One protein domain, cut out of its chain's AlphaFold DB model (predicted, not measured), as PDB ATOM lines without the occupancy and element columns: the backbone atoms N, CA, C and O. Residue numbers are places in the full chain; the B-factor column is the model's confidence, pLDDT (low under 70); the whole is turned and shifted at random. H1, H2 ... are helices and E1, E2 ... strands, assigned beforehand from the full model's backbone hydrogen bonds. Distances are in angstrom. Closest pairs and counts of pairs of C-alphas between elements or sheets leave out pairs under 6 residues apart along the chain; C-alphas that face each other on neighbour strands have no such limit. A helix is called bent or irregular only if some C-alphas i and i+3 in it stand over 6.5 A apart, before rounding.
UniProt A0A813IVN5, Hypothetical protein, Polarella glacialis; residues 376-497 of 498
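AT A GLANCE: This is residues 376 to 497 of the 498 residues of the protein "Hypothetical protein" of Polarella glacialis (UniProt A0A813IVN5). A small curled sheet of five strands, like part of a barrel, makes the core, bent back on itself so that E4 and E3 face E1 and E5 with E2 as the hinge. From it a long loose loop sticks out with residues 401 to 406, 410 to 426 and 428 to 434, bearing most of H1 and H2, while H4 and then H5 trail from the sheet after E5. The printed part has 122 residues, with named elements along the chain in the order E1 E2 H1 H2 E3 H3 E4 E5 H4 H5, five helices and five strands; the sheet order is E4 E3 E2 E1 E5, antiparallel throughout. The class is mixed, helices and strands, with under half of the residues in named elements. The whole is loose, with a radius of gyration of the C-alphas of 17.2 A, and elongated, spanning 49 by 31 by 31 A.

IN THESE COORDINATES: In the sheet, E1 is residues 376 to 380, 13.6 A long, beginning at C-alpha 376 at (8.816, 51.077, -1.208). E2 is residues 387 to 392, 14.9 A; E3 is residues 440 to 445, 14.6 A; E4 is residues 471 to 474; E5 is residues 478 to 480. H1 is residues 408 to 415, 10.2 A; H2, residues 422 to 427, begins at C-alpha 422 at (-19.577, 28.144, -12.264). H3 is residues 448 to 451, H4 residues 482 to 486, and H5 residues 489 to 495, 9.8 A, ending at C-alpha 495 at (3.780, 63.021, -6.345).

HOW THE PARTS SIT: The sheet is strongly twisted, and its edge strands are E4 and E5. The hairpin E1 and E2 has N 379 and O 388 at 2.8 A. E1 and E5 have N 378 and O 479 at 2.8 A. E3 pairs with E2 over residues 443 to 445, with N 444 and O 391 at 2.8 A, and with E4 over residues 440 to 443, with N 441 and O 473 at 2.8 A. H4 only grazes the sheet; its closest C-alpha pair with E1 is Ser 376 and Tyr 484, 5.8 A. H3 only grazes it too, with the C-alphas of Pro 389 and Thr 451 the closest to E2, 7.6 A. H1, H2 and H5 are not on the sheet, and H1 and H2 are apart. H4 and H5 meet only through their link. Every O i to N i+4 pair is within hydrogen-bond range in H1, H2 and H4, and 2 of 3 in H5; H3 is too short for such a pair.

THE WHOLE: The C-alphas farthest apart are those of Gln 422 and Gln 455, 49.1 A. The printed part has no cut. The links E2 to H1, H2 to E3 and H3 to E4 are long. Mean pLDDT of the printed part is 71.6; residues 397 to 436, 453 to 460, 463 and 488 to 497 are under 70.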
ATOM      1  N   SER A 376       8.370  52.208  -2.025       94.19
ATOM      2  CA  SER A 376       8.816  51.077  -1.208       94.19
ATOM      3  C   SER A 376       7.609  50.357  -0.605       94.19
ATOM      4  O   SER A 376       6.728  50.980  -0.003       94.19
ATOM      5  N   VAL A 377       7.559  49.040  -0.791       96.00
ATOM      6  CA  VAL A 377       6.420  48.187  -0.441       96.00
ATOM      7  C   VAL A 377       6.872  46.903   0.255       96.00
ATOM      8  O   VAL A 377       8.014  46.468   0.141       96.00
ATOM      9  N   LEU A 378       5.946  46.277   0.972       96.38
ATOM     10  CA  LEU A 378       6.055  44.921   1.496       96.38
ATOM     11  C   LEU A 378       5.144  44.007   0.679       96.38
ATOM     12  O   LEU A 378       3.967  44.316   0.482       96.38
ATOM     13  N   VAL A 379       5.670  42.865   0.246       96.69
ATOM     14  CA  VAL A 379       4.956  41.861  -0.548       96.69
ATOM     15  C   VAL A 379       4.843  40.567   0.245       96.69
ATOM     16  O   VAL A 379       5.851  40.027   0.695       96.69
ATOM     17  N   TYR A 380       3.631  40.034   0.396       97.19
ATOM     18  CA  TYR A 380       3.431  38.753   1.067       97.19
ATOM     19  C   TYR A 380       3.787  37.578   0.149       97.19
ATOM     20  O   TYR A 380       3.188  37.396  -0.910       97.19
ATOM     21  N   ARG A 381       4.746  36.758   0.581       95.81
ATOM     22  CA  ARG A 381       5.347  35.648  -0.175       95.81
ATOM     23  C   ARG A 381       4.964  34.262   0.359       95.81
ATOM     24  O   ARG A 381       5.665  33.286   0.117       95.81
ATOM     25  N   GLY A 382       3.830  34.163   1.050       95.19
ATOM     26  CA  GLY A 382       3.363  32.917   1.663       95.19
ATOM     27  C   GLY A 382       3.903  32.714   3.080       95.19
ATOM     28  O   GLY A 382       4.602  33.566   3.619       95.19
ATOM     29  N   LEU A 383       3.547  31.582   3.696       95.06
ATOM     30  CA  LEU A 383       3.820  31.326   5.118       95.06
ATOM     31  C   LEU A 383       5.307  31.158   5.446       95.06
ATOM     32  O   LEU A 383       5.709  31.453   6.561       95.06
ATOM     33  N   GLU A 384       6.114  30.690   4.496       93.06
ATOM     34  CA  GLU A 384       7.542  30.416   4.713       93.06
ATOM     35  C   GLU A 384       8.396  31.694   4.696       93.06
ATOM     36  O   GLU A 384       9.439  31.753   5.339       93.06
ATOM     37  N   LEU A 385       7.951  32.721   3.963       93.81
ATOM     38  CA  LEU A 385       8.705  33.957   3.719       93.81
ATOM     39  C   LEU A 385       8.056  35.206   4.335       93.81
ATOM     40  O   LEU A 385       8.726  36.221   4.509       93.81
ATOM     41  N   GLY A 386       6.760  35.163   4.657       95.44
ATOM     42  CA  GLY A 386       6.044  36.290   5.249       95.44
ATOM     43  C   GLY A 386       5.996  37.518   4.336       95.44
ATOM     44  O   GLY A 386       5.723  37.411   3.139       95.44
ATOM     45  N   TRP A 387       6.221  38.700   4.912       96.00
ATOM     46  CA  TRP A 387       6.244  39.983   4.203       96.00
ATOM     47  C   TRP A 387       7.681  40.371   3.833       96.00
ATOM     48  O   TRP A 387       8.492  40.654   4.709       96.00
ATOM     49  N   VAL A 388       7.980  40.417   2.534       95.06
ATOM     50  CA  VAL A 388       9.319  40.694   1.992       95.06
ATOM     51  C   VAL A 388       9.370  42.108   1.392       95.06
ATOM     52  O   VAL A 388       8.456  42.462   0.641       95.06
ATOM     53  N   PRO A 389      10.408  42.923   1.671       94.69
ATOM     54  CA  PRO A 389      10.599  44.222   1.027       94.69
ATOM     55  C   PRO A 389      10.733  44.131  -0.498       94.69
ATOM     56  O   PRO A 389      11.377  43.233  -1.038       94.69
ATOM     57  N   ALA A 390      10.140  45.095  -1.193       94.94
ATOM     58  CA  ALA A 390      10.187  45.245  -2.642       94.94
ATOM     59  C   ALA A 390       9.957  46.715  -3.035       94.94
ATOM     60  O   ALA A 390       9.637  47.562  -2.196       94.94
ATOM     61  N   PHE A 391      10.078  47.014  -4.327       94.31
ATOM     62  CA  PHE A 391       9.736  48.322  -4.884       94.31
ATOM     63  C   PHE A 391       8.758  48.192  -6.041       94.31
ATOM     64  O   PHE A 391       8.809  47.221  -6.790       94.31
ATOM     65  N   VAL A 392       7.896  49.189  -6.224       94.94
ATOM     66  CA  VAL A 392       7.040  49.280  -7.413       94.94
ATOM     67  C   VAL A 392       7.904  49.626  -8.626       94.94
ATOM     68  O   VAL A 392       8.614  50.634  -8.614       94.94
ATOM     69  N   ALA A 393       7.850  48.808  -9.677       93.75
ATOM     70  CA  ALA A 393       8.600  49.052 -10.905       93.75
ATOM     71  C   ALA A 393       8.112  50.334 -11.611       93.75
ATOM     72  O   ALA A 393       6.915  50.641 -11.563       93.75
ATOM     73  N   PRO A 394       8.992  51.083 -12.298       91.56
ATOM     74  CA  PRO A 394       8.550  52.170 -13.159       91.56
ATOM     75  C   PRO A 394       7.790  51.639 -14.380       91.56
ATOM     76  O   PRO A 394       8.143  50.611 -14.952       91.56
ATOM     77  N   GLU A 395       6.757  52.371 -14.806       82.50
ATOM     78  CA  GLU A 395       5.888  52.017 -15.945       82.50
ATOM     79  C   GLU A 395       6.658  51.883 -17.275       82.50
ATOM     80  O   GLU A 395       6.211  51.223 -18.209       82.50
ATOM     81  N   THR A 396       7.855  52.471 -17.344       75.62
ATOM     82  CA  THR A 396       8.774  52.395 -18.483       75.62
ATOM     83  C   THR A 396       9.536  51.076 -18.598       75.62
ATOM     84  O   THR A 396      10.188  50.877 -19.624       75.62
ATOM     85  N   VAL A 397       9.482  50.173 -17.606       65.81
ATOM     86  CA  VAL A 397      10.032  48.817 -17.776       65.81
ATOM     87  C   VAL A 397       9.196  48.125 -18.852       65.81
ATOM     88  O   VAL A 397       8.000  47.913 -18.631       65.81
ATOM     89  N   PRO A 398       9.770  47.776 -20.020       60.53
ATOM     90  CA  PRO A 398       9.014  47.099 -21.054       60.53
ATOM     91  C   PRO A 398       8.587  45.742 -20.504       60.53
ATOM     92  O   PRO A 398       9.410  44.844 -20.335       60.53
ATOM     93  N   VAL A 399       7.292  45.605 -20.216       59.84
ATOM     94  CA  VAL A 399       6.683  44.306 -19.938       59.84
ATOM     95  C   VAL A 399       6.935  43.462 -21.175       59.84
ATOM     96  O   VAL A 399       6.398  43.769 -22.246       59.84
ATOM     97  N   GLU A 400       7.812  42.468 -21.039       59.59
ATOM     98  CA  GLU A 400       8.173  41.559 -22.118       59.59
ATOM     99  C   GLU A 400       6.872  40.943 -22.629       59.59
ATOM    100  O   GLU A 400       6.146  40.270 -21.900       59.59
ATOM    101  N   LYS A 401       6.495  41.327 -23.853       53.50
ATOM    102  CA  LYS A 401       5.124  41.170 -24.359       53.50
ATOM    103  C   LYS A 401       4.837  39.758 -24.866       53.50
ATOM    104  O   LYS A 401       3.812  39.535 -25.515       53.50
ATOM    105  N   ASP A 402       5.753  38.846 -24.572       54.31
ATOM    106  CA  ASP A 402       5.606  37.424 -24.774       54.31
ATOM    107  C   ASP A 402       4.460  36.950 -23.881       54.31
ATOM    108  O   ASP A 402       4.475  37.136 -22.665       54.31
ATOM    109  N   GLU A 403       3.427  36.450 -24.566       49.72
ATOM    110  CA  GLU A 403       2.159  35.902 -24.076       49.72
ATOM    111  C   GLU A 403       2.124  35.723 -22.550       49.72
ATOM    112  O   GLU A 403       2.805  34.825 -22.053       49.72
ATOM    113  N   PRO A 404       1.375  36.568 -21.802       48.50
ATOM    114  CA  PRO A 404       1.586  36.759 -20.372       48.50
ATOM    115  C   PRO A 404       1.503  35.418 -19.663       48.50
ATOM    116  O   PRO A 404       0.404  34.881 -19.481       48.50
ATOM    117  N   ALA A 405       2.676  34.896 -19.290       49.62
ATOM    118  CA  ALA A 405       2.806  33.642 -18.582       49.62
ATOM    119  C   ALA A 405       1.933  33.772 -17.344       49.62
ATOM    120  O   ALA A 405       2.221  34.582 -16.457       49.62
ATOM    121  N   VAL A 406       0.804  33.056 -17.352       55.06
ATOM    122  CA  VAL A 406      -0.187  33.134 -16.285       55.06
ATOM    123  C   VAL A 406       0.594  32.834 -15.015       55.06
ATOM    124  O   VAL A 406       1.174  31.750 -14.952       55.06
ATOM    125  N   PRO A 407       0.718  33.790 -14.067       56.47
ATOM    126  CA  PRO A 407       1.711  33.675 -13.009       56.47
ATOM    127  C   PRO A 407       1.590  32.313 -12.340       56.47
ATOM    128  O   PRO A 407       0.467  31.865 -12.122       56.47
ATOM    129  N   LEU A 408       2.702  31.640 -12.033       59.06
ATOM    130  CA  LEU A 408       2.662  30.226 -11.622       59.06
ATOM    131  C   LEU A 408       1.678  29.971 -10.461       59.06
ATOM    132  O   LEU A 408       1.027  28.934 -10.429       59.06
ATOM    133  N   TRP A 409       1.462  30.957  -9.583       62.06
ATOM    134  CA  TRP A 409       0.438  30.926  -8.532       62.06
ATOM    135  C   TRP A 409      -1.022  30.932  -9.046       62.06
ATOM    136  O   TRP A 409      -1.887  30.301  -8.443       62.06
ATOM    137  N   MET A 410      -1.336  31.599 -10.164       50.81
ATOM    138  CA  MET A 410      -2.625  31.473 -10.863       50.81
ATOM    139  C   MET A 410      -2.783  30.095 -11.520       50.81
ATOM    140  O   MET A 410      -3.897  29.571 -11.565       50.81
ATOM    141  N   GLU A 411      -1.704  29.491 -12.020       65.81
ATOM    142  CA  GLU A 411      -1.754  28.115 -12.527       65.81
ATOM    143  C   GLU A 411      -1.912  27.099 -11.393       65.81
ATOM    144  O   GLU A 411      -2.736  26.195 -11.516       65.81
ATOM    145  N   GLU A 412      -1.256  27.292 -10.247       59.06
ATOM    146  CA  GLU A 412      -1.529  26.524  -9.029       59.06
ATOM    147  C   GLU A 412      -2.978  26.701  -8.551       59.06
ATOM    148  O   GLU A 412      -3.623  25.715  -8.203       59.06
ATOM    149  N   LEU A 413      -3.546  27.914  -8.586       52.84
ATOM    150  CA  LEU A 413      -4.967  28.137  -8.273       52.84
ATOM    151  C   LEU A 413      -5.906  27.407  -9.249       52.84
ATOM    152  O   LEU A 413      -6.949  26.910  -8.825       52.84
ATOM    153  N   ARG A 414      -5.541  27.296 -10.534       60.03
ATOM    154  CA  ARG A 414      -6.268  26.471 -11.519       60.03
ATOM    155  C   ARG A 414      -6.101  24.969 -11.254       60.03
ATOM    156  O   ARG A 414      -7.046  24.213 -11.470       60.03
ATOM    157  N   GLN A 415      -4.928  24.535 -10.790       59.69
ATOM    158  CA  GLN A 415      -4.621  23.134 -10.480       59.69
ATOM    159  C   GLN A 415      -5.221  22.666  -9.141       59.69
ATOM    160  O   GLN A 415      -5.608  21.504  -9.028       59.69
ATOM    161  N   MET A 416      -5.400  23.555  -8.157       50.59
ATOM    162  CA  MET A 416      -6.108  23.303  -6.886       50.59
ATOM    163  C   MET A 416      -7.644  23.246  -7.056       50.59
ATOM    164  O   MET A 416      -8.409  23.722  -6.216       50.59
ATOM    165  N   GLY A 417      -8.113  22.686  -8.172       44.19
ATOM    166  CA  GLY A 417      -9.497  22.765  -8.617       44.19
ATOM    167  C   GLY A 417     -10.506  22.027  -7.730       44.19
ATOM    168  O   GLY A 417     -10.668  20.816  -7.848       44.19
ATOM    169  N   ASP A 418     -11.287  22.792  -6.965       41.06
ATOM    170  CA  ASP A 418     -12.664  22.428  -6.564       41.06
ATOM    171  C   ASP A 418     -13.684  23.556  -6.871       41.06
ATOM    172  O   ASP A 418     -14.903  23.375  -6.851       41.06
ATOM    173  N   THR A 419     -13.215  24.740  -7.281       43.69
ATOM    174  CA  THR A 419     -14.066  25.812  -7.821       43.69
ATOM    175  C   THR A 419     -14.328  25.599  -9.312       43.69
ATOM    176  O   THR A 419     -13.724  26.250 -10.163       43.69
ATOM    177  N   GLY A 420     -15.233  24.672  -9.637       35.19
ATOM    178  CA  GLY A 420     -15.594  24.348 -11.023       35.19
ATOM    179  C   GLY A 420     -16.140  25.539 -11.846       35.19
ATOM    180  O   GLY A 420     -16.405  26.613 -11.297       35.19
ATOM    181  N   PRO A 421     -16.417  25.352 -13.157       42.25
ATOM    182  CA  PRO A 421     -16.695  26.419 -14.143       42.25
ATOM    183  C   PRO A 421     -17.962  27.276 -13.909       42.25
ATOM    184  O   PRO A 421     -18.359  28.067 -14.768       42.25
ATOM    185  N   GLN A 422     -18.625  27.145 -12.757       40.81
ATOM    186  CA  GLN A 422     -19.577  28.144 -12.264       40.81
ATOM    187  C   GLN A 422     -18.889  29.342 -11.602       40.81
ATOM    188  O   GLN A 422     -19.409  30.445 -11.731       40.81
ATOM    189  N   VAL A 423     -17.736  29.164 -10.945       44.00
ATOM    190  CA  VAL A 423     -16.999  30.283 -10.332       44.00
ATOM    191  C   VAL A 423     -16.450  31.194 -11.424       44.00
ATOM    192  O   VAL A 423     -16.764  32.375 -11.422       44.00
ATOM    193  N   GLU A 424     -15.787  30.643 -12.439       36.88
ATOM    194  CA  GLU A 424     -15.279  31.390 -13.602       36.88
ATOM    195  C   GLU A 424     -16.393  32.093 -14.417       36.88
ATOM    196  O   GLU A 424     -16.218  33.195 -14.932       36.88
ATOM    197  N   ARG A 425     -17.607  31.520 -14.470       38.12
ATOM    198  CA  ARG A 425     -18.775  32.184 -15.086       38.12
ATOM    199  C   ARG A 425     -19.479  33.198 -14.185       38.12
ATOM    200  O   ARG A 425     -20.227  34.016 -14.715       38.12
ATOM    201  N   ALA A 426     -19.283  33.149 -12.869       43.00
ATOM    202  CA  ALA A 426     -19.712  34.203 -11.950       43.00
ATOM    203  C   ALA A 426     -18.713  35.376 -11.967       43.00
ATOM    204  O   ALA A 426     -19.135  36.526 -12.035       43.00
ATOM    205  N   PHE A 427     -17.417  35.053 -12.021       37.72
ATOM    206  CA  PHE A 427     -16.255  35.943 -12.149       37.72
ATOM    207  C   PHE A 427     -16.376  36.891 -13.356       37.72
ATOM    208  O   PHE A 427     -16.140  38.083 -13.224       37.72
ATOM    209  N   LEU A 428     -16.827  36.388 -14.515       38.41
ATOM    210  CA  LEU A 428     -16.976  37.175 -15.753       38.41
ATOM    211  C   LEU A 428     -18.363  37.815 -15.975       38.41
ATOM    212  O   LEU A 428     -18.547  38.535 -16.953       38.41
ATOM    213  N   LYS A 429     -19.369  37.531 -15.135       38.81
ATOM    214  CA  LYS A 429     -20.747  38.056 -15.306       38.81
ATOM    215  C   LYS A 429     -21.163  39.093 -14.275       38.81
ATOM    216  O   LYS A 429     -22.301  39.563 -14.303       38.81
ATOM    217  N   SER A 430     -20.280  39.424 -13.346       38.53
ATOM    218  CA  SER A 430     -20.551  40.444 -12.354       38.53
ATOM    219  C   SER A 430     -20.143  41.819 -12.871       38.53
ATOM    220  O   SER A 430     -18.953  42.105 -12.966       38.53
ATOM    221  N   ASN A 431     -21.123  42.675 -13.155       35.94
ATOM    222  CA  ASN A 431     -20.893  44.088 -13.454       35.94
ATOM    223  C   ASN A 431     -20.326  44.791 -12.199       35.94
ATOM    224  O   ASN A 431     -21.103  45.289 -11.384       35.94
ATOM    225  N   GLY A 432     -19.003  44.780 -12.009       42.22
ATOM    226  CA  GLY A 432     -18.326  45.468 -10.904       42.22
ATOM    227  C   GLY A 432     -18.204  44.694  -9.581       42.22
ATOM    228  O   GLY A 432     -18.418  45.300  -8.529       42.22
ATOM    229  N   THR A 433     -17.917  43.377  -9.563       46.56
ATOM    230  CA  THR A 433     -17.706  42.659  -8.275       46.56
ATOM    231  C   THR A 433     -16.315  42.066  -8.076       46.56
ATOM    232  O   THR A 433     -15.791  41.348  -8.923       46.56
ATOM    233  N   ARG A 434     -15.787  42.310  -6.867       52.19
ATOM    234  CA  ARG A 434     -14.574  41.759  -6.232       52.19
ATOM    235  C   ARG A 434     -13.230  42.014  -6.928       52.19
ATOM    236  O   ARG A 434     -12.281  42.310  -6.216       52.19
ATOM    237  N   LEU A 435     -13.128  41.919  -8.252       50.50
ATOM    238  CA  LEU A 435     -11.835  41.878  -8.953       50.50
ATOM    239  C   LEU A 435     -11.360  43.238  -9.463       50.50
ATOM    240  O   LEU A 435     -10.167  43.497  -9.408       50.50
ATOM    241  N   ASP A 436     -12.267  44.143  -9.837       63.59
ATOM    242  CA  ASP A 436     -11.907  45.496 -10.305       63.59
ATOM    243  C   ASP A 436     -11.239  46.359  -9.207       63.59
ATOM    244  O   ASP A 436     -10.601  47.380  -9.480       63.59
ATOM    245  N   TYR A 437     -11.355  45.927  -7.945       71.75
ATOM    246  CA  TYR A 437     -10.655  46.498  -6.790       71.75
ATOM    247  C   TYR A 437      -9.184  46.082  -6.697       71.75
ATOM    248  O   TYR A 437      -8.410  46.758  -6.019       71.75
ATOM    249  N   TRP A 438      -8.809  44.971  -7.333       86.56
ATOM    250  CA  TRP A 438      -7.482  44.380  -7.249       86.56
ATOM    251  C   TRP A 438      -6.686  44.668  -8.513       86.56
ATOM    252  O   TRP A 438      -6.947  44.128  -9.583       86.56
ATOM    253  N   VAL A 439      -5.679  45.521  -8.359       91.25
ATOM    254  CA  VAL A 439      -4.721  45.845  -9.414       91.25
ATOM    255  C   VAL A 439      -3.530  44.901  -9.279       91.25
ATOM    256  O   VAL A 439      -3.123  44.558  -8.169       91.25
ATOM    257  N   LEU A 440      -2.967  44.464 -10.402       93.81
ATOM    258  CA  LEU A 440      -1.674  43.790 -10.407       93.81
ATOM    259  C   LEU A 440      -0.579  44.856 -10.317       93.81
ATOM    260  O   LEU A 440      -0.422  45.664 -11.229       93.81
ATOM    261  N   VAL A 441       0.153  44.871  -9.208       94.69
ATOM    262  CA  VAL A 441       1.253  45.803  -8.955       94.69
ATOM    263  C   VAL A 441       2.536  45.184  -9.515       94.69
ATOM    264  O   VAL A 441       2.889  44.083  -9.081       94.69
ATOM    265  N   PRO A 442       3.242  45.839 -10.455       95.44
ATOM    266  CA  PRO A 442       4.546  45.374 -10.899       95.44
ATOM    267  C   PRO A 442       5.569  45.669  -9.798       95.44
ATOM    268  O   PRO A 442       5.807  46.828  -9.459       95.44
ATOM    269  N   VAL A 443       6.165  44.629  -9.219       94.69
ATOM    270  CA  VAL A 443       7.153  44.749  -8.142       94.69
ATOM    271  C   VAL A 443       8.511  44.188  -8.552       94.69
ATOM    272  O   VAL A 443       8.620  43.106  -9.128       94.69
ATOM    273  N   LEU A 444       9.561  44.930  -8.218       93.75
ATOM    274  CA  LEU A 444      10.947  44.488  -8.263       93.75
ATOM    275  C   LEU A 444      11.280  43.896  -6.891       93.75
ATOM    276  O   LEU A 444      11.222  44.594  -5.875       93.75
ATOM    277  N   ALA A 445      11.580  42.597  -6.850       86.94
ATOM    278  CA  ALA A 445      11.937  41.918  -5.611       86.94
ATOM    279  C   ALA A 445      13.318  42.380  -5.122       86.94
ATOM    280  O   ALA A 445      14.308  42.271  -5.850       86.94
ATOM    281  N   THR A 446      13.394  42.852  -3.878       84.50
ATOM    282  CA  THR A 446      14.668  43.175  -3.236       84.50
ATOM    283  C   THR A 446      15.360  41.872  -2.843       84.50
ATOM    284  O   THR A 446      14.829  41.084  -2.061       84.50
ATOM    285  N   THR A 447      16.550  41.613  -3.386       80.19
ATOM    286  CA  THR A 447      17.373  40.483  -2.927       80.19
ATOM    287  C   THR A 447      17.893  40.761  -1.515       80.19
ATOM    288  O   THR A 447      18.151  41.912  -1.173       80.19
ATOM    289  N   ALA A 448      18.110  39.730  -0.689       73.56
ATOM    290  CA  ALA A 448      18.569  39.921   0.696       73.56
ATOM    291  C   ALA A 448      19.844  40.793   0.803       73.56
ATOM    292  O   ALA A 448      19.935  41.653   1.674       73.56
ATOM    293  N   ALA A 449      20.775  40.650  -0.148       74.25
ATOM    294  CA  ALA A 449      21.994  41.460  -0.236       74.25
ATOM    295  C   ALA A 449      21.750  42.948  -0.585       74.25
ATOM    296  O   ALA A 449      22.572  43.805  -0.256       74.25
ATOM    297  N   GLN A 450      20.632  43.276  -1.246       72.94
ATOM    298  CA  GLN A 450      20.198  44.662  -1.462       72.94
ATOM    299  C   GLN A 450      19.547  45.242  -0.201       72.94
ATOM    300  O   GLN A 450      19.786  46.407   0.104       72.94
ATOM    301  N   THR A 451      18.792  44.442   0.565       70.12
ATOM    302  CA  THR A 451      18.146  44.884   1.816       70.12
ATOM    303  C   THR A 451      19.153  45.432   2.829       70.12
ATOM    304  O   THR A 451      18.904  46.476   3.419       70.12
ATOM    305  N   GLU A 452      20.320  44.796   2.982       74.69
ATOM    306  CA  GLU A 452      21.375  45.255   3.905       74.69
ATOM    307  C   GLU A 452      22.039  46.586   3.494       74.69
ATOM    308  O   GLU A 452      22.630  47.262   4.333       74.69
ATOM    309  N   ASN A 453      21.951  46.973   2.216       68.19
ATOM    310  CA  ASN A 453      22.615  48.159   1.660       68.19
ATOM    311  C   ASN A 453      21.648  49.305   1.309       68.19
ATOM    312  O   ASN A 453      22.086  50.368   0.863       68.19
ATOM    313  N   LEU A 454      20.340  49.115   1.497       65.00
ATOM    314  CA  LEU A 454      19.331  50.124   1.194       65.00
ATOM    315  C   LEU A 454      19.325  51.232   2.252       65.00
ATOM    316  O   LEU A 454      18.740  51.096   3.325       65.00
ATOM    317  N   GLN A 455      19.939  52.371   1.921       66.69
ATOM    318  CA  GLN A 455      19.695  53.600   2.669       66.69
ATOM    319  C   GLN A 455      18.249  54.060   2.455       66.69
ATOM    320  O   GLN A 455      17.798  54.306   1.334       66.69
ATOM    321  N   VAL A 456      17.525  54.171   3.567       60.56
ATOM    322  CA  VAL A 456      16.109  54.541   3.622       60.56
ATOM    323  C   VAL A 456      15.865  55.879   2.917       60.56
ATOM    324  O   VAL A 456      16.333  56.926   3.359       60.56
ATOM    325  N   GLY A 457      15.081  55.848   1.835       59.91
ATOM    326  CA  GLY A 457      14.592  57.046   1.140       59.91
ATOM    327  C   GLY A 457      15.334  57.454  -0.135       59.91
ATOM    328  O   GLY A 457      14.886  58.389  -0.797       59.91
ATOM    329  N   SER A 458      16.398  56.751  -0.534       67.06
ATOM    330  CA  SER A 458      16.912  56.816  -1.909       67.06
ATOM    331  C   SER A 458      16.424  55.602  -2.696       67.06
ATOM    332  O   SER A 458      16.914  54.496  -2.476       67.06
ATOM    333  N   PHE A 459      15.482  55.799  -3.625       66.12
ATOM    334  CA  PHE A 459      15.247  54.800  -4.667       66.12
ATOM    335  C   PHE A 459      16.509  54.745  -5.541       66.12
ATOM    336  O   PHE A 459      16.918  55.788  -6.057       66.12
ATOM    337  N   PRO A 460      17.169  53.586  -5.681       67.50
ATOM    338  CA  PRO A 460      18.414  53.506  -6.425       67.50
ATOM    339  C   PRO A 460      18.107  53.411  -7.926       67.50
ATOM    340  O   PRO A 460      18.124  52.325  -8.504       67.50
ATOM    341  N   GLU A 461      17.828  54.556  -8.559       71.06
ATOM    342  CA  GLU A 461      17.576  54.656 -10.009       71.06
ATOM    343  C   GLU A 461      18.697  53.980 -10.821       71.06
ATOM    344  O   GLU A 461      18.423  53.216 -11.745       71.06
ATOM    345  N   ASP A 462      19.951  54.157 -10.391       72.88
ATOM    346  CA  ASP A 462      21.142  53.553 -11.000       72.88
ATOM    347  C   ASP A 462      21.298  52.037 -10.749       72.88
ATOM    348  O   ASP A 462      22.137  51.399 -11.388       72.88
ATOM    349  N   SER A 463      20.542  51.430  -9.818       64.94
ATOM    350  CA  SER A 463      20.681  50.001  -9.476       64.94
ATOM    351  C   SER A 463      19.597  49.091 -10.051       64.94
ATOM    352  O   SER A 463      19.618  47.894  -9.746       64.94
ATOM    353  N   ILE A 464      18.683  49.599 -10.886       70.81
ATOM    354  CA  ILE A 464      17.883  48.726 -11.755       70.81
ATOM    355  C   ILE A 464      18.819  48.202 -12.847       70.81
ATOM    356  O   ILE A 464      18.920  48.750 -13.946       70.81
ATOM    357  N   SER A 465      19.550  47.132 -12.530       72.06
ATOM    358  CA  SER A 465      20.332  46.413 -13.526       72.06
ATOM    359  C   SER A 465      19.400  45.954 -14.649       72.06
ATOM    360  O   SER A 465      18.262  45.546 -14.402       72.06
ATOM    361  N   SER A 466      19.876  46.030 -15.894       71.44
ATOM    362  CA  SER A 466      19.071  45.903 -17.121       71.44
ATOM    363  C   SER A 466      18.570  44.477 -17.426       71.44
ATOM    364  O   SER A 466      18.524  44.069 -18.584       71.44
ATOM    365  N   GLY A 467      18.259  43.702 -16.388       80.81
ATOM    366  CA  GLY A 467      17.735  42.340 -16.430       80.81
ATOM    367  C   GLY A 467      16.870  41.964 -15.217       80.81
ATOM    368  O   GLY A 467      16.543  40.790 -15.070       80.81
ATOM    369  N   GLN A 468      16.495  42.906 -14.336       85.06
ATOM    370  CA  GLN A 468      15.448  42.637 -13.342       85.06
ATOM    371  C   GLN A 468      14.068  42.653 -14.015       85.06
ATOM    372  O   GLN A 468      13.603  43.692 -14.479       85.06
ATOM    373  N   VAL A 469      13.403  41.495 -14.040       87.56
ATOM    374  CA  VAL A 469      12.019  41.358 -14.513       87.56
ATOM    375  C   VAL A 469      11.063  41.741 -13.382       87.56
ATOM    376  O   VAL A 469      11.192  41.238 -12.264       87.56
ATOM    377  N   ALA A 470      10.105  42.625 -13.662       91.88
ATOM    378  CA  ALA A 470       9.061  42.987 -12.708       91.88
ATOM    379  C   ALA A 470       8.015  41.869 -12.591       91.88
ATOM    380  O   ALA A 470       7.487  41.387 -13.593       91.88
ATOM    381  N   GLU A 471       7.683  41.480 -11.363       92.88
ATOM    382  CA  GLU A 471       6.650  40.483 -11.091       92.88
ATOM    383  C   GLU A 471       5.306  41.161 -10.815       92.88
ATOM    384  O   GLU A 471       5.230  42.117 -10.050       92.88
ATOM    385  N   PHE A 472       4.222  40.647 -11.392       92.88
ATOM    386  CA  PHE A 472       2.877  41.179 -11.175       92.88
ATOM    387  C   PHE A 472       2.194  40.521  -9.971       92.88
ATOM    388  O   PHE A 472       1.719  39.385 -10.046       92.88
ATOM    389  N   VAL A 473       2.107  41.262  -8.864       95.19
ATOM    390  CA  VAL A 473       1.532  40.793  -7.595       95.19
ATOM    391  C   VAL A 473       0.171  41.457  -7.332       95.19
ATOM    392  O   VAL A 473       0.054  42.675  -7.466       95.19
ATOM    393  N   PRO A 474      -0.878  40.715  -6.925       95.62
ATOM    394  CA  PRO A 474      -2.169  41.309  -6.579       95.62
ATOM    395  C   PRO A 474      -2.076  42.309  -5.421       95.62
ATOM    396  O   PRO A 474      -1.518  41.997  -4.372       95.62
ATOM    397  N   SER A 475      -2.709  43.474  -5.558       95.50
ATOM    398  CA  SER A 475      -2.621  44.588  -4.602       95.50
ATOM    399  C   SER A 475      -3.089  44.285  -3.167       95.50
ATOM    400  O   SER A 475      -2.797  45.062  -2.266       95.50
ATOM    401  N   TYR A 476      -3.805  43.180  -2.918       94.94
ATOM    402  CA  TYR A 476      -4.152  42.720  -1.561       94.94
ATOM    403  C   TYR A 476      -3.014  41.956  -0.854       94.94
ATOM    404  O   TYR A 476      -3.065  41.762   0.360       94.94
ATOM    405  N   LEU A 477      -1.979  41.548  -1.599       96.75
ATOM    406  CA  LEU A 477      -0.721  40.983  -1.095       96.75
ATOM    407  C   LEU A 477       0.407  42.024  -1.039       96.75
ATOM    408  O   LEU A 477       1.552  41.661  -0.785       96.75
ATOM    409  N   VAL A 478       0.093  43.304  -1.268       97.19
ATOM    410  CA  VAL A 478       1.042  44.423  -1.225       97.19
ATOM    411  C   VAL A 478       0.605  45.414  -0.144       97.19
ATOM    412  O   VAL A 478      -0.578  45.727  -0.004       97.19
ATOM    413  N   ARG A 479       1.564  45.907   0.638       96.44
ATOM    414  CA  ARG A 479       1.405  46.977   1.636       96.44
ATOM    415  C   ARG A 479       2.488  48.023   1.407       96.44
ATOM    416  O   ARG A 479       3.542  47.690   0.877       96.44
ATOM    417  N   PHE A 480       2.278  49.265   1.825       96.25
ATOM    418  CA  PHE A 480       3.381  50.228   1.859       96.25
ATOM    419  C   PHE A 480       4.414  49.837   2.918       96.25
ATOM    420  O   PHE A 480       4.056  49.329   3.984       96.25
ATOM    421  N   HIS A 481       5.698  50.078   2.639       94.88
ATOM    422  CA  HIS A 481       6.714  50.026   3.686       94.88
ATOM    423  C   HIS A 481       6.447  51.177   4.674       94.88
ATOM    424  O   HIS A 481       6.159  52.285   4.209       94.88
ATOM    425  N   PRO A 482       6.548  50.987   6.006       91.69
ATOM    426  CA  PRO A 482       6.269  52.059   6.968       91.69
ATOM    427  C   PRO A 482       7.056  53.344   6.675       91.69
ATOM    428  O   PRO A 482       6.517  54.446   6.728       91.69
ATOM    429  N   GLU A 483       8.314  53.207   6.254       88.94
ATOM    430  CA  GLU A 483       9.187  54.327   5.885       88.94
ATOM    431  C   GLU A 483       8.676  55.145   4.694       88.94
ATOM    432  O   GLU A 483       8.902  56.352   4.656       88.94
ATOM    433  N   TYR A 484       7.979  54.526   3.733       88.94
ATOM    434  CA  TYR A 484       7.367  55.255   2.619       88.94
ATOM    435  C   TYR A 484       6.254  56.181   3.125       88.94
ATOM    436  O   TYR A 484       6.168  57.333   2.704       88.94
ATOM    437  N   MET A 485       5.451  55.706   4.082       89.00
ATOM    438  CA  MET A 485       4.392  56.501   4.711       89.00
ATOM    439  C   MET A 485       4.964  57.646   5.565       89.00
ATOM    440  O   MET A 485       4.404  58.741   5.579       89.00
ATOM    441  N   PHE A 486       6.110  57.440   6.226       85.25
ATOM    442  CA  PHE A 486       6.781  58.488   7.010       85.25
ATOM    443  C   PHE A 486       7.513  59.548   6.172       85.25
ATOM    444  O   PHE A 486       7.734  60.653   6.663       85.25
ATOM    445  N   GLN A 487       7.872  59.268   4.913       80.44
ATOM    446  CA  GLN A 487       8.642  60.198   4.066       80.44
ATOM    447  C   GLN A 487       7.875  61.450   3.599       80.44
ATOM    448  O   GLN A 487       8.461  62.322   2.948       80.44
ATOM    449  N   GLY A 488       6.616  61.588   4.018       57.19
ATOM    450  CA  GLY A 488       5.989  62.883   4.259       57.19
ATOM    451  C   GLY A 488       4.781  63.165   3.377       57.19
ATOM    452  O   GLY A 488       4.864  63.126   2.146       57.19
ATOM    453  N   ALA A 489       3.687  63.577   4.022       58.09
ATOM    454  CA  ALA A 489       2.495  64.100   3.358       58.09
ATOM    455  C   ALA A 489       2.835  65.237   2.368       58.09
ATOM    456  O   ALA A 489       2.242  65.320   1.294       58.09
ATOM    457  N   ASP A 490       3.851  66.051   2.674       60.72
ATOM    458  CA  ASP A 490       4.322  67.138   1.805       60.72
ATOM    459  C   ASP A 490       4.941  66.638   0.486       60.72
ATOM    460  O   ASP A 490       4.719  67.242  -0.565       60.72
ATOM    461  N   LYS A 491       5.670  65.508   0.495       63.75
ATOM    462  CA  LYS A 491       6.193  64.897  -0.743       63.75
ATOM    463  C   LYS A 491       5.081  64.237  -1.558       63.75
ATOM    464  O   LYS A 491       5.087  64.326  -2.784       63.75
ATOM    465  N   GLN A 492       4.109  63.607  -0.896       59.66
ATOM    466  CA  GLN A 492       2.976  62.963  -1.569       59.66
ATOM    467  C   GLN A 492       2.076  63.971  -2.299       59.66
ATOM    468  O   GLN A 492       1.581  63.659  -3.380       59.66
ATOM    469  N   VAL A 493       1.936  65.204  -1.795       59.78
ATOM    470  CA  VAL A 493       1.250  66.282  -2.534       59.78
ATOM    471  C   VAL A 493       1.952  66.594  -3.864       59.78
ATOM    472  O   VAL A 493       1.262  66.799  -4.862       59.78
ATOM    473  N   MET A 494       3.292  66.566  -3.927       59.97
ATOM    474  CA  MET A 494       4.013  66.718  -5.201       59.97
ATOM    475  C   MET A 494       3.857  65.493  -6.114       59.97
ATOM    476  O   MET A 494       3.596  65.657  -7.303       59.97
ATOM    477  N   LEU A 495       3.939  64.270  -5.576       60.09
ATOM    478  CA  LEU A 495       3.780  63.021  -6.345       60.09
ATOM    479  C   LEU A 495       2.350  62.773  -6.872       60.09
ATOM    480  O   LEU A 495       2.144  61.857  -7.661       60.09
ATOM    481  N   LEU A 496       1.364  63.560  -6.435       57.16
ATOM    482  CA  LEU A 496       0.001  63.586  -6.988       57.16
ATOM    483  C   LEU A 496      -0.201  64.698  -8.033       57.16
ATOM    484  O   LEU A 496      -1.308  64.854  -8.546       57.16
ATOM    485  N   SER A 497       0.834  65.493  -8.317       53.19
ATOM    486  CA  SER A 497       0.857  66.480  -9.410       53.19
ATOM    487  C   SER A 497       1.686  66.030 -10.622       53.19
ATOM    488  O   SER A 497       1.763  66.763 -11.608       53.19
TER     489      SER A 497